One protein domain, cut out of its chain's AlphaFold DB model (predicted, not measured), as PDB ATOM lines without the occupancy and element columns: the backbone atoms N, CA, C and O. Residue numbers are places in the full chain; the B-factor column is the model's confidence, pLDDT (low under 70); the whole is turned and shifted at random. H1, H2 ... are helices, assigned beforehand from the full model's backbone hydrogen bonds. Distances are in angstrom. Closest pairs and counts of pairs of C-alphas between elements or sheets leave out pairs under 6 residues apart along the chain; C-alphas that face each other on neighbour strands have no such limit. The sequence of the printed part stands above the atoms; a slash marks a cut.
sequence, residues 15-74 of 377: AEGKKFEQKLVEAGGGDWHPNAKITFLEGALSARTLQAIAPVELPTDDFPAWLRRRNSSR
ATOM      1  N   ALA A  15     -25.741  26.811 -20.539       53.66
ATOM      2  CA  ALA A  15     -26.339  26.820 -19.202       53.66
ATOM      3  C   ALA A  15     -27.567  27.747 -19.086       53.66
ATOM      4  O   ALA A  15     -28.408  27.541 -18.211       53.66
ATOM      5  N   GLU A  16     -27.702  28.748 -19.963       64.88
ATOM      6  CA  GLU A  16     -28.922  29.557 -20.072       64.88
ATOM      7  C   GLU A  16     -30.009  28.876 -20.915       64.88
ATOM      8  O   GLU A  16     -31.178  29.199 -20.738       64.88
ATOM      9  N   GLY A  17     -29.666  27.894 -21.761       68.75
ATOM     10  CA  GLY A  17     -30.639  27.101 -22.526       68.75
ATOM     11  C   GLY A  17     -31.583  26.310 -21.616       68.75
ATOM     12  O   GLY A  17     -32.794  26.487 -21.689       68.75
ATOM     13  N   LYS A  18     -31.032  25.544 -20.664       72.94
ATOM     14  CA  LYS A  18     -31.838  24.816 -19.663       72.94
ATOM     15  C   LYS A  18     -32.650  25.753 -18.760       72.94
ATOM     16  O   LYS A  18     -33.797  25.470 -18.437       72.94
ATOM     17  N   LYS A  19     -32.078  26.904 -18.379       79.56
ATOM     18  CA  LYS A  19     -32.795  27.934 -17.600       79.56
ATOM     19  C   LYS A  19     -33.924  28.589 -18.393       79.56
ATOM     20  O   LYS A  19     -34.880  29.064 -17.787       79.56
ATOM     21  N   PHE A  20     -33.811  28.651 -19.718       77.88
ATOM     22  CA  PHE A  20     -34.901  29.105 -20.568       77.88
ATOM     23  C   PHE A  20     -36.018  28.078 -20.637       77.88
ATOM     24  O   PHE A  20     -37.151  28.458 -20.390       77.88
ATOM     25  N   GLU A  21     -35.710  26.808 -20.916       82.81
ATOM     26  CA  GLU A  21     -36.711  25.734 -20.918       82.81
ATOM     27  C   GLU A  21     -37.493  25.717 -19.604       82.81
ATOM     28  O   GLU A  21     -38.717  25.771 -19.624       82.81
ATOM     29  N   GLN A  22     -36.793  25.786 -18.467       87.62
ATOM     30  CA  GLN A  22     -37.416  25.885 -17.149       87.62
ATOM     31  C   GLN A  22     -38.343  27.110 -17.023       87.62
ATOM     32  O   GLN A  22     -39.509  26.958 -16.671       87.62
ATOM     33  N   LYS A  23     -37.879  28.317 -17.378       86.50
ATOM     34  CA  LYS A  23     -38.709  29.538 -17.341       86.50
ATOM     35  C   LYS A  23     -39.865  29.540 -18.340       86.50
ATOM     36  O   LYS A  23     -40.858  30.229 -18.128       86.50
ATOM     37  N   LEU A  24     -39.718  28.829 -19.454       87.31
ATOM     38  CA  LEU A  24     -40.761  28.675 -20.452       87.31
ATOM     39  C   LEU A  24     -41.842  27.726 -19.923       87.31
ATOM     40  O   LEU A  24     -43.018  28.057 -20.021       87.31
ATOM     41  N   VAL A  25     -41.455  26.613 -19.291       91.56
ATOM     42  CA  VAL A  25     -42.361  25.707 -18.565       91.56
ATOM     43  C   VAL A  25     -43.093  26.454 -17.442       91.56
ATOM     44  O   VAL A  25     -44.319  26.423 -17.408       91.56
ATOM     45  N   GLU A  26     -42.381  27.220 -16.604       90.56
ATOM     46  CA  GLU A  26     -42.966  28.082 -15.554       90.56
ATOM     47  C   GLU A  26     -43.987  29.102 -16.103       90.56
ATOM     48  O   GLU A  26     -44.911  29.504 -15.399       90.56
ATOM     49  N   ALA A  27     -43.842  29.521 -17.364       87.88
ATOM     50  CA  ALA A  27     -44.755  30.440 -18.043       87.88
ATOM     51  C   ALA A  27     -45.928  29.748 -18.775       87.88
ATOM     52  O   ALA A  27     -46.679  30.430 -19.472       87.88
ATOM     53  N   GLY A  28     -46.083  28.423 -18.655       91.50
ATOM     54  CA  GLY A  28     -47.089  27.642 -19.390       91.50
ATOM     55  C   GLY A  28     -46.723  27.363 -20.855       91.50
ATOM     56  O   GLY A  28     -47.574  26.983 -21.651       91.50
ATOM     57  N   GLY A  29     -45.459  27.571 -21.234       91.00
ATOM     58  CA  GLY A  29     -44.924  27.309 -22.573       91.00
ATOM     59  C   GLY A  29     -44.216  25.961 -22.732       91.00
ATOM     60  O   GLY A  29     -43.581  25.723 -23.763       91.00
ATOM     61  N   GLY A  30     -44.314  25.079 -21.730       90.44
ATOM     62  CA  GLY A  30     -43.745  23.728 -21.768       90.44
ATOM     63  C   GLY A  30     -44.233  22.919 -22.971       90.44
ATOM     64  O   GLY A  30     -43.420  22.321 -23.675       90.44
ATOM     65  N   ASP A  31     -45.520  23.032 -23.292       92.94
ATOM     66  CA  ASP A  31     -46.189  22.221 -24.320       92.94
ATOM     67  C   ASP A  31     -46.248  22.910 -25.694       92.94
ATOM     68  O   ASP A  31     -46.840  22.398 -26.640       92.94
ATOM     69  N   TRP A  32     -45.624  24.086 -25.843       92.50
ATOM     70  CA  TRP A  32     -45.603  24.787 -27.130       92.50
ATOM     71  C   TRP A  32     -44.876  23.970 -28.205       92.50
ATOM     72  O   TRP A  32     -43.806  23.399 -27.959       92.50
ATOM     73  N   HIS A  33     -45.418  24.000 -29.425       93.00
ATOM     74  CA  HIS A  33     -44.793  23.409 -30.608       93.00
ATOM     75  C   HIS A  33     -43.347  23.927 -30.784       93.00
ATOM     76  O   HIS A  33     -43.122  25.127 -30.579       93.00
ATOM     77  N   PRO A  34     -42.367  23.091 -31.186       89.50
ATOM     78  CA  PRO A  34     -40.965  23.497 -31.347       89.50
ATOM     79  C   PRO A  34     -40.776  24.821 -32.102       89.50
ATOM     80  O   PRO A  34     -40.131  25.735 -31.591       89.50
ATOM     81  N   ASN A  35     -41.440  24.980 -33.248       88.31
ATOM     82  CA  ASN A  35     -41.379  26.175 -34.095       88.31
ATOM     83  C   ASN A  35     -41.880  27.442 -33.365       88.31
ATOM     84  O   ASN A  35     -41.338  28.528 -33.574       88.31
ATOM     85  N   ALA A  36     -42.864  27.325 -32.462       89.75
ATOM     86  CA  ALA A  36     -43.335  28.444 -31.640       89.75
ATOM     87  C   ALA A  36     -42.301  28.823 -30.564       89.75
ATOM     88  O   ALA A  36     -42.031  30.007 -30.356       89.75
ATOM     89  N   LYS A  37     -41.655  27.827 -29.935       90.25
ATOM     90  CA  LYS A  37     -40.545  28.043 -28.986       90.25
ATOM     91  C   LYS A  37     -39.335  28.703 -29.660       90.25
ATOM     92  O   LYS A  37     -38.726  29.600 -29.077       90.25
ATOM     93  N   ILE A  38     -39.021  28.293 -30.892       89.00
ATOM     94  CA  ILE A  38     -37.978  28.889 -31.738       89.00
ATOM     95  C   ILE A  38     -38.334  30.338 -32.086       89.00
ATOM     96  O   ILE A  38     -37.564  31.237 -31.757       89.00
ATOM     97  N   THR A  39     -39.523  30.585 -32.642       88.69
ATOM     98  CA  THR A  39     -39.975  31.937 -33.029       88.69
ATOM     99  C   THR A  39     -39.967  32.902 -31.837       88.69
ATOM    100  O   THR A  39     -39.511  34.041 -31.950       88.69
ATOM    101  N   PHE A  40     -40.418  32.442 -30.663       88.06
ATOM    102  CA  PHE A  40     -40.376  33.228 -29.429       88.06
ATOM    103  C   PHE A  40     -38.938  33.551 -28.995       88.06
ATOM    104  O   PHE A  40     -38.651  34.692 -28.626       88.06
ATOM    105  N   LEU A  41     -38.021  32.575 -29.059       86.25
ATOM    106  CA  LEU A  41     -36.607  32.824 -28.782       86.25
ATOM    107  C   LEU A  41     -36.007  33.822 -29.761       86.25
ATOM    108  O   LEU A  41     -35.356  34.759 -29.316       86.25
ATOM    109  N   GLU A  42     -36.227  33.645 -31.062       85.94
ATOM    110  CA  GLU A  42     -35.701  34.524 -32.109       85.94
ATOM    111  C   GLU A  42     -36.187  35.964 -31.924       85.94
ATOM    112  O   GLU A  42     -35.367  36.883 -31.941       85.94
ATOM    113  N   GLY A  43     -37.469  36.165 -31.597       85.31
ATOM    114  CA  GLY A  43     -38.017  37.472 -31.217       85.31
ATOM    115  C   GLY A  43     -37.424  38.069 -29.930       85.31
ATOM    116  O   GLY A  43     -37.422  39.289 -29.764       85.31
ATOM    117  N   ALA A  44     -36.887  37.240 -29.029       83.38
ATOM    118  CA  ALA A  44     -36.182  37.671 -27.818       83.38
ATOM    119  C   ALA A  44     -34.664  37.884 -28.021       83.38
ATOM    120  O   ALA A  44     -33.995  38.401 -27.120       83.38
ATOM    121  N   LEU A  45     -34.091  37.500 -29.170       82.31
ATOM    122  CA  LEU A  45     -32.669  37.697 -29.461       82.31
ATOM    123  C   LEU A  45     -32.367  39.118 -29.948       82.31
ATOM    124  O   LEU A  45     -33.156  39.777 -30.619       82.31
ATOM    125  N   SER A  46     -31.150  39.585 -29.662       78.12
ATOM    126  CA  SER A  46     -30.664  40.827 -30.263       78.12
ATOM    127  C   SER A  46     -30.453  40.645 -31.770       78.12
ATOM    128  O   SER A  46     -29.964  39.601 -32.205       78.12
ATOM    129  N   ALA A  47     -30.713  41.687 -32.566       77.19
ATOM    130  CA  ALA A  47     -30.485  41.663 -34.016       77.19
ATOM    131  C   ALA A  47     -29.041  41.264 -34.394       77.19
ATOM    132  O   ALA A  47     -28.828  40.565 -35.381       77.19
ATOM    133  N   ARG A  48     -28.049  41.633 -33.569       73.25
ATOM    134  CA  ARG A  48     -26.643  41.222 -33.736       73.25
ATOM    135  C   ARG A  48     -26.444  39.718 -33.519       73.25
ATOM    136  O   ARG A  48     -25.611  39.110 -34.184       73.25
ATOM    137  N   THR A  49     -27.190  39.121 -32.591       76.25
ATOM    138  CA  THR A  49     -27.184  37.672 -32.352       76.25
ATOM    139  C   THR A  49     -27.851  36.940 -33.512       76.25
ATOM    140  O   THR A  49     -27.280  35.977 -34.003       76.25
ATOM    141  N   LEU A  50     -29.001  37.425 -33.994       77.94
ATOM    142  CA  LEU A  50     -29.683  36.857 -35.162       77.94
ATOM    143  C   LEU A  50     -28.788  36.897 -36.409       77.94
ATOM    144  O   LEU A  50     -28.596  35.868 -37.040       77.94
ATOM    145  N   GLN A  51     -28.139  38.029 -36.702       78.12
ATOM    146  CA  GLN A  51     -27.187  38.144 -37.819       78.12
ATOM    147  C   GLN A  51     -25.984  37.192 -37.714       78.12
ATOM    148  O   GLN A  51     -25.474  36.749 -38.736       78.12
ATOM    149  N   ALA A  52     -25.527  36.868 -36.499       73.06
ATOM    150  CA  ALA A  52     -24.436  35.916 -36.295       73.06
ATOM    151  C   ALA A  52     -24.863  34.453 -36.513       73.06
ATOM    152  O   ALA A  52     -24.009  33.615 -36.796       73.06
ATOM    153  N   ILE A  53     -26.157  34.145 -36.378       70.50
ATOM    154  CA  ILE A  53     -26.701  32.796 -36.580       70.50
ATOM    155  C   ILE A  53     -27.286  32.635 -37.997       70.50
ATOM    156  O   ILE A  53     -27.220  31.544 -38.542       70.50
ATOM    157  N   ALA A  54     -27.744  33.714 -38.639       69.25
ATOM    158  CA  ALA A  54     -28.313  33.734 -39.992       69.25
ATOM    159  C   ALA A  54     -27.533  32.982 -41.103       69.25
ATOM    160  O   ALA A  54     -28.197  32.413 -41.964       69.25
ATOM    161  N   PRO A  55     -26.179  32.932 -41.145       66.38
ATOM    162  CA  PRO A  55     -25.466  32.126 -42.146       66.38
ATOM    163  C   PRO A  55     -25.432  30.618 -41.830       66.38
ATOM    164  O   PRO A  55     -24.815  29.852 -42.566       66.38
ATOM    165  N   VAL A  56     -26.033  30.183 -40.720       74.62
ATOM    166  CA  VAL A  56     -26.122  28.785 -40.300       74.62
ATOM    167  C   VAL A  56     -27.580  28.362 -40.389       74.62
ATOM    168  O   VAL A  56     -28.414  28.870 -39.647       74.62
ATOM    169  N   GLU A  57     -27.884  27.398 -41.257       77.75
ATOM    170  CA  GLU A  57     -29.191  26.736 -41.261       77.75
ATOM    171  C   GLU A  57     -29.518  26.240 -39.848       77.75
ATOM    172  O   GLU A  57     -28.710  25.547 -39.227       77.75
ATOM    173  N   LEU A  58     -30.690  26.566 -39.317       80.62
ATOM    174  CA  LEU A  58     -31.138  26.057 -38.025       80.62
ATOM    175  C   LEU A  58     -32.283  25.067 -38.248       80.62
ATOM    176  O   LEU A  58     -33.163  25.360 -39.053       80.62
ATOM    177  N   PRO A  59     -32.312  23.924 -37.539       81.12
ATOM    178  CA  PRO A  59     -33.488  23.062 -37.522       81.12
ATOM    179  C   PRO A  59     -34.698  23.855 -37.018       81.12
ATOM    180  O   PRO A  59     -34.666  24.364 -35.898       81.12
ATOM    181  N   THR A  60     -35.745  23.984 -37.830       82.56
ATOM    182  CA  THR A  60     -36.975  24.709 -37.460       82.56
ATOM    183  C   THR A  60     -37.925  23.878 -36.607       82.56
ATOM    184  O   THR A  60     -38.765  24.446 -35.912       82.56
ATOM    185  N   ASP A  61     -37.772  22.553 -36.638       86.12
ATOM    186  CA  ASP A  61     -38.763  21.607 -36.111       86.12
ATOM    187  C   ASP A  61     -38.240  20.824 -34.886       86.12
ATOM    188  O   ASP A  61     -39.016  20.240 -34.134       86.12
ATOM    189  N   ASP A  62     -36.928  20.878 -34.619       88.06
ATOM    190  CA  ASP A  62     -36.269  20.306 -33.434       88.06
ATOM    191  C   ASP A  62     -35.643  21.431 -32.590       88.06
ATOM    192  O   ASP A  62     -34.551  21.937 -32.868       88.06
ATOM    193  N   PHE A  63     -36.351  21.821 -31.527       84.38
ATOM    194  CA  PHE A  63     -35.927  22.863 -30.591       84.38
ATOM    195  C   PHE A  63     -34.625  22.506 -29.824       84.38
ATOM    196  O   PHE A  63     -33.713  23.342 -29.787       84.38
ATOM    197  N   PRO A  64     -34.447  21.284 -29.275       85.31
ATOM    198  CA  PRO A  64     -33.151  20.819 -28.766       85.31
ATOM    199  C   PRO A  64     -31.984  20.876 -29.772       85.31
ATOM    200  O   PRO A  64     -30.853  21.200 -29.389       85.31
ATOM    201  N   ALA A  65     -32.191  20.568 -31.055       85.62
ATOM    202  CA  ALA A  65     -31.151  20.706 -32.080       85.62
ATOM    203  C   ALA A  65     -30.882  22.172 -32.450       85.62
ATOM    204  O   ALA A  65     -29.713  22.551 -32.568       85.62
ATOM    205  N   TRP A  66     -31.917  23.014 -32.536       87.81
ATOM    206  CA  TRP A  66     -31.788  24.467 -32.697       87.81
ATOM    207  C   TRP A  66     -30.921  25.069 -31.580       87.81
ATOM    208  O   TRP A  66     -29.940  25.767 -31.856       87.81
ATOM    209  N   LEU A  67     -31.194  24.722 -30.314       85.00
ATOM    210  CA  LEU A  67     -30.403  25.175 -29.164       85.00
ATOM    211  C   LEU A  67     -28.944  24.710 -29.240       85.00
ATOM    212  O   LEU A  67     -28.039  25.501 -28.956       85.00
ATOM    213  N   ARG A  68     -28.687  23.456 -29.633       84.19
ATOM    214  CA  ARG A  68     -27.318  22.948 -29.827       84.19
ATOM    215  C   ARG A  68     -26.592  23.732 -30.924       84.19
ATOM    216  O   ARG A  68     -25.546  24.320 -30.648       84.19
ATOM    217  N   ARG A  69     -27.173  23.832 -32.127       82.31
ATOM    218  CA  ARG A  69     -26.547  24.482 -33.294       82.31
ATOM    219  C   ARG A  69     -26.317  25.981 -33.070       82.31
ATOM    220  O   ARG A  69     -25.244  26.471 -33.412       82.31
ATOM    221  N   ARG A  70     -27.239  26.682 -32.391       82.88
ATOM    222  CA  ARG A  70     -27.062  28.079 -31.944       82.88
ATOM    223  C   ARG A  70     -25.892  28.260 -30.970       82.88
ATOM    224  O   ARG A  70     -25.182  29.261 -31.040       82.88
ATOM    225  N   ASN A  71     -25.710  27.345 -30.020       78.56
ATOM    226  CA  ASN A  71     -24.597  27.447 -29.073       78.56
ATOM    227  C   ASN A  71     -23.249  27.127 -29.745       78.56
ATOM    228  O   ASN A  71     -22.253  27.758 -29.405       78.56
ATOM    229  N   SER A  72     -23.225  26.234 -30.740       77.62
ATOM    230  CA  SER A  72     -22.034  25.928 -31.548       77.62
ATOM    231  C   SER A  72     -21.648  27.027 -32.546       77.62
ATOM    232  O   SER A  72     -20.463  27.194 -32.828       77.62
ATOM    233  N   SER A  73     -22.611  27.782 -33.088       69.25
ATOM    234  CA  SER A  73     -22.351  28.886 -34.029       69.25
ATOM    235  C   SER A  73     -21.916  30.189 -33.352       69.25
ATOM    236  O   SER A  73     -21.432  31.105 -34.017       69.25
ATOM    237  N   ARG A  74     -22.042  30.288 -32.022       65.19
ATOM    238  CA  ARG A  74     -21.638  31.470 -31.262       65.19
ATOM    239  C   ARG A  74     -20.102  31.627 -31.254       65.19
ATOM    240  O   ARG A  74     -19.409  30.741 -30.756       65.19
TER     241      ARG A  74
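Overview. This is residues 15 to 74 of the 377 residues of an uncharacterized protein of Ophiocordyceps unilateralis (UniProt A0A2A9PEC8). Three helices make a loose triangle: H2 and H4 meet at their first residues as a V, and the short H3 closes the wide end, from near the last turn of H2 to the last turn of H4. The fourth helix, H1, lies loosely over one face of this triangle, nearest to H4, and the link from H3 to H4 runs past the opposite face. The 60 printed residues include four named helices, in the order H1, H2, H3, H4, and no named strand, and the class is all helix. The whole is compact, with a radius of gyration of the C-alphas of 11.2 A, and elongated in outline, spanning 31 by 20 by 19 A.

Along the chain. The printed part begins with H1, residues 15 to 26, the longest helix by residues at 12, with C-alpha 15 at (-26.339, 26.820, -19.202) and 17.1 A from first to last C-alpha. H2 is residues 34 to 44, 15.4 A long, beginning at C-alpha 34 at (-40.965, 23.497, -31.347). H3 is residues 47 to 53, 10.0 A long. H4 is residues 63 to 73, 15.2 A long, and its last C-alpha, 73, is at (-22.351, 28.886, -34.029).

Arrangement. H4 touches H2, and their closest C-alphas, those of Phe 63 and Pro 34, are 5.1 A apart. These two helices run the same way at a steep tilt of 43 degrees. H3 and H4 only just touch, with 3 pairs of C-alphas within 8 A, the closest being Ile 53 and Ser 73 at 6.4 A. Their lines are about perpendicular, at 88 degrees. H2 and H3 are close but not clearly touching, with Glu 42 and Leu 50 closest at 7.1 A between C-alphas, and they run opposite ways at a steep tilt of 45 degrees. H1 and H4 are close but not clearly touching, with the C-alphas of Gly 17 and Leu 67 closest at 6.9 A. They run opposite ways at a shallow tilt of 28 degrees. H1 is apart from both H2 and H3. Every O i to N i+4 pair is within hydrogen-bond range in H2, H3 and H4, and 7 of 8 are in H1.

Size, cuts and confidence. The two C-alphas farthest apart are those of Glu 26 and Pro 55, at 32.1 A. The printed part has no cut. The link from H2 to H3 is tight, with 2 residues, and those from H1 to H2 and from H3 to H4 are short, with 7 and 9. Residues 43 to 48 stand free. The mean pLDDT of the printed part is 81.8, and residues 15 to 17, 54 to 55 and 73 to 74 are under 70.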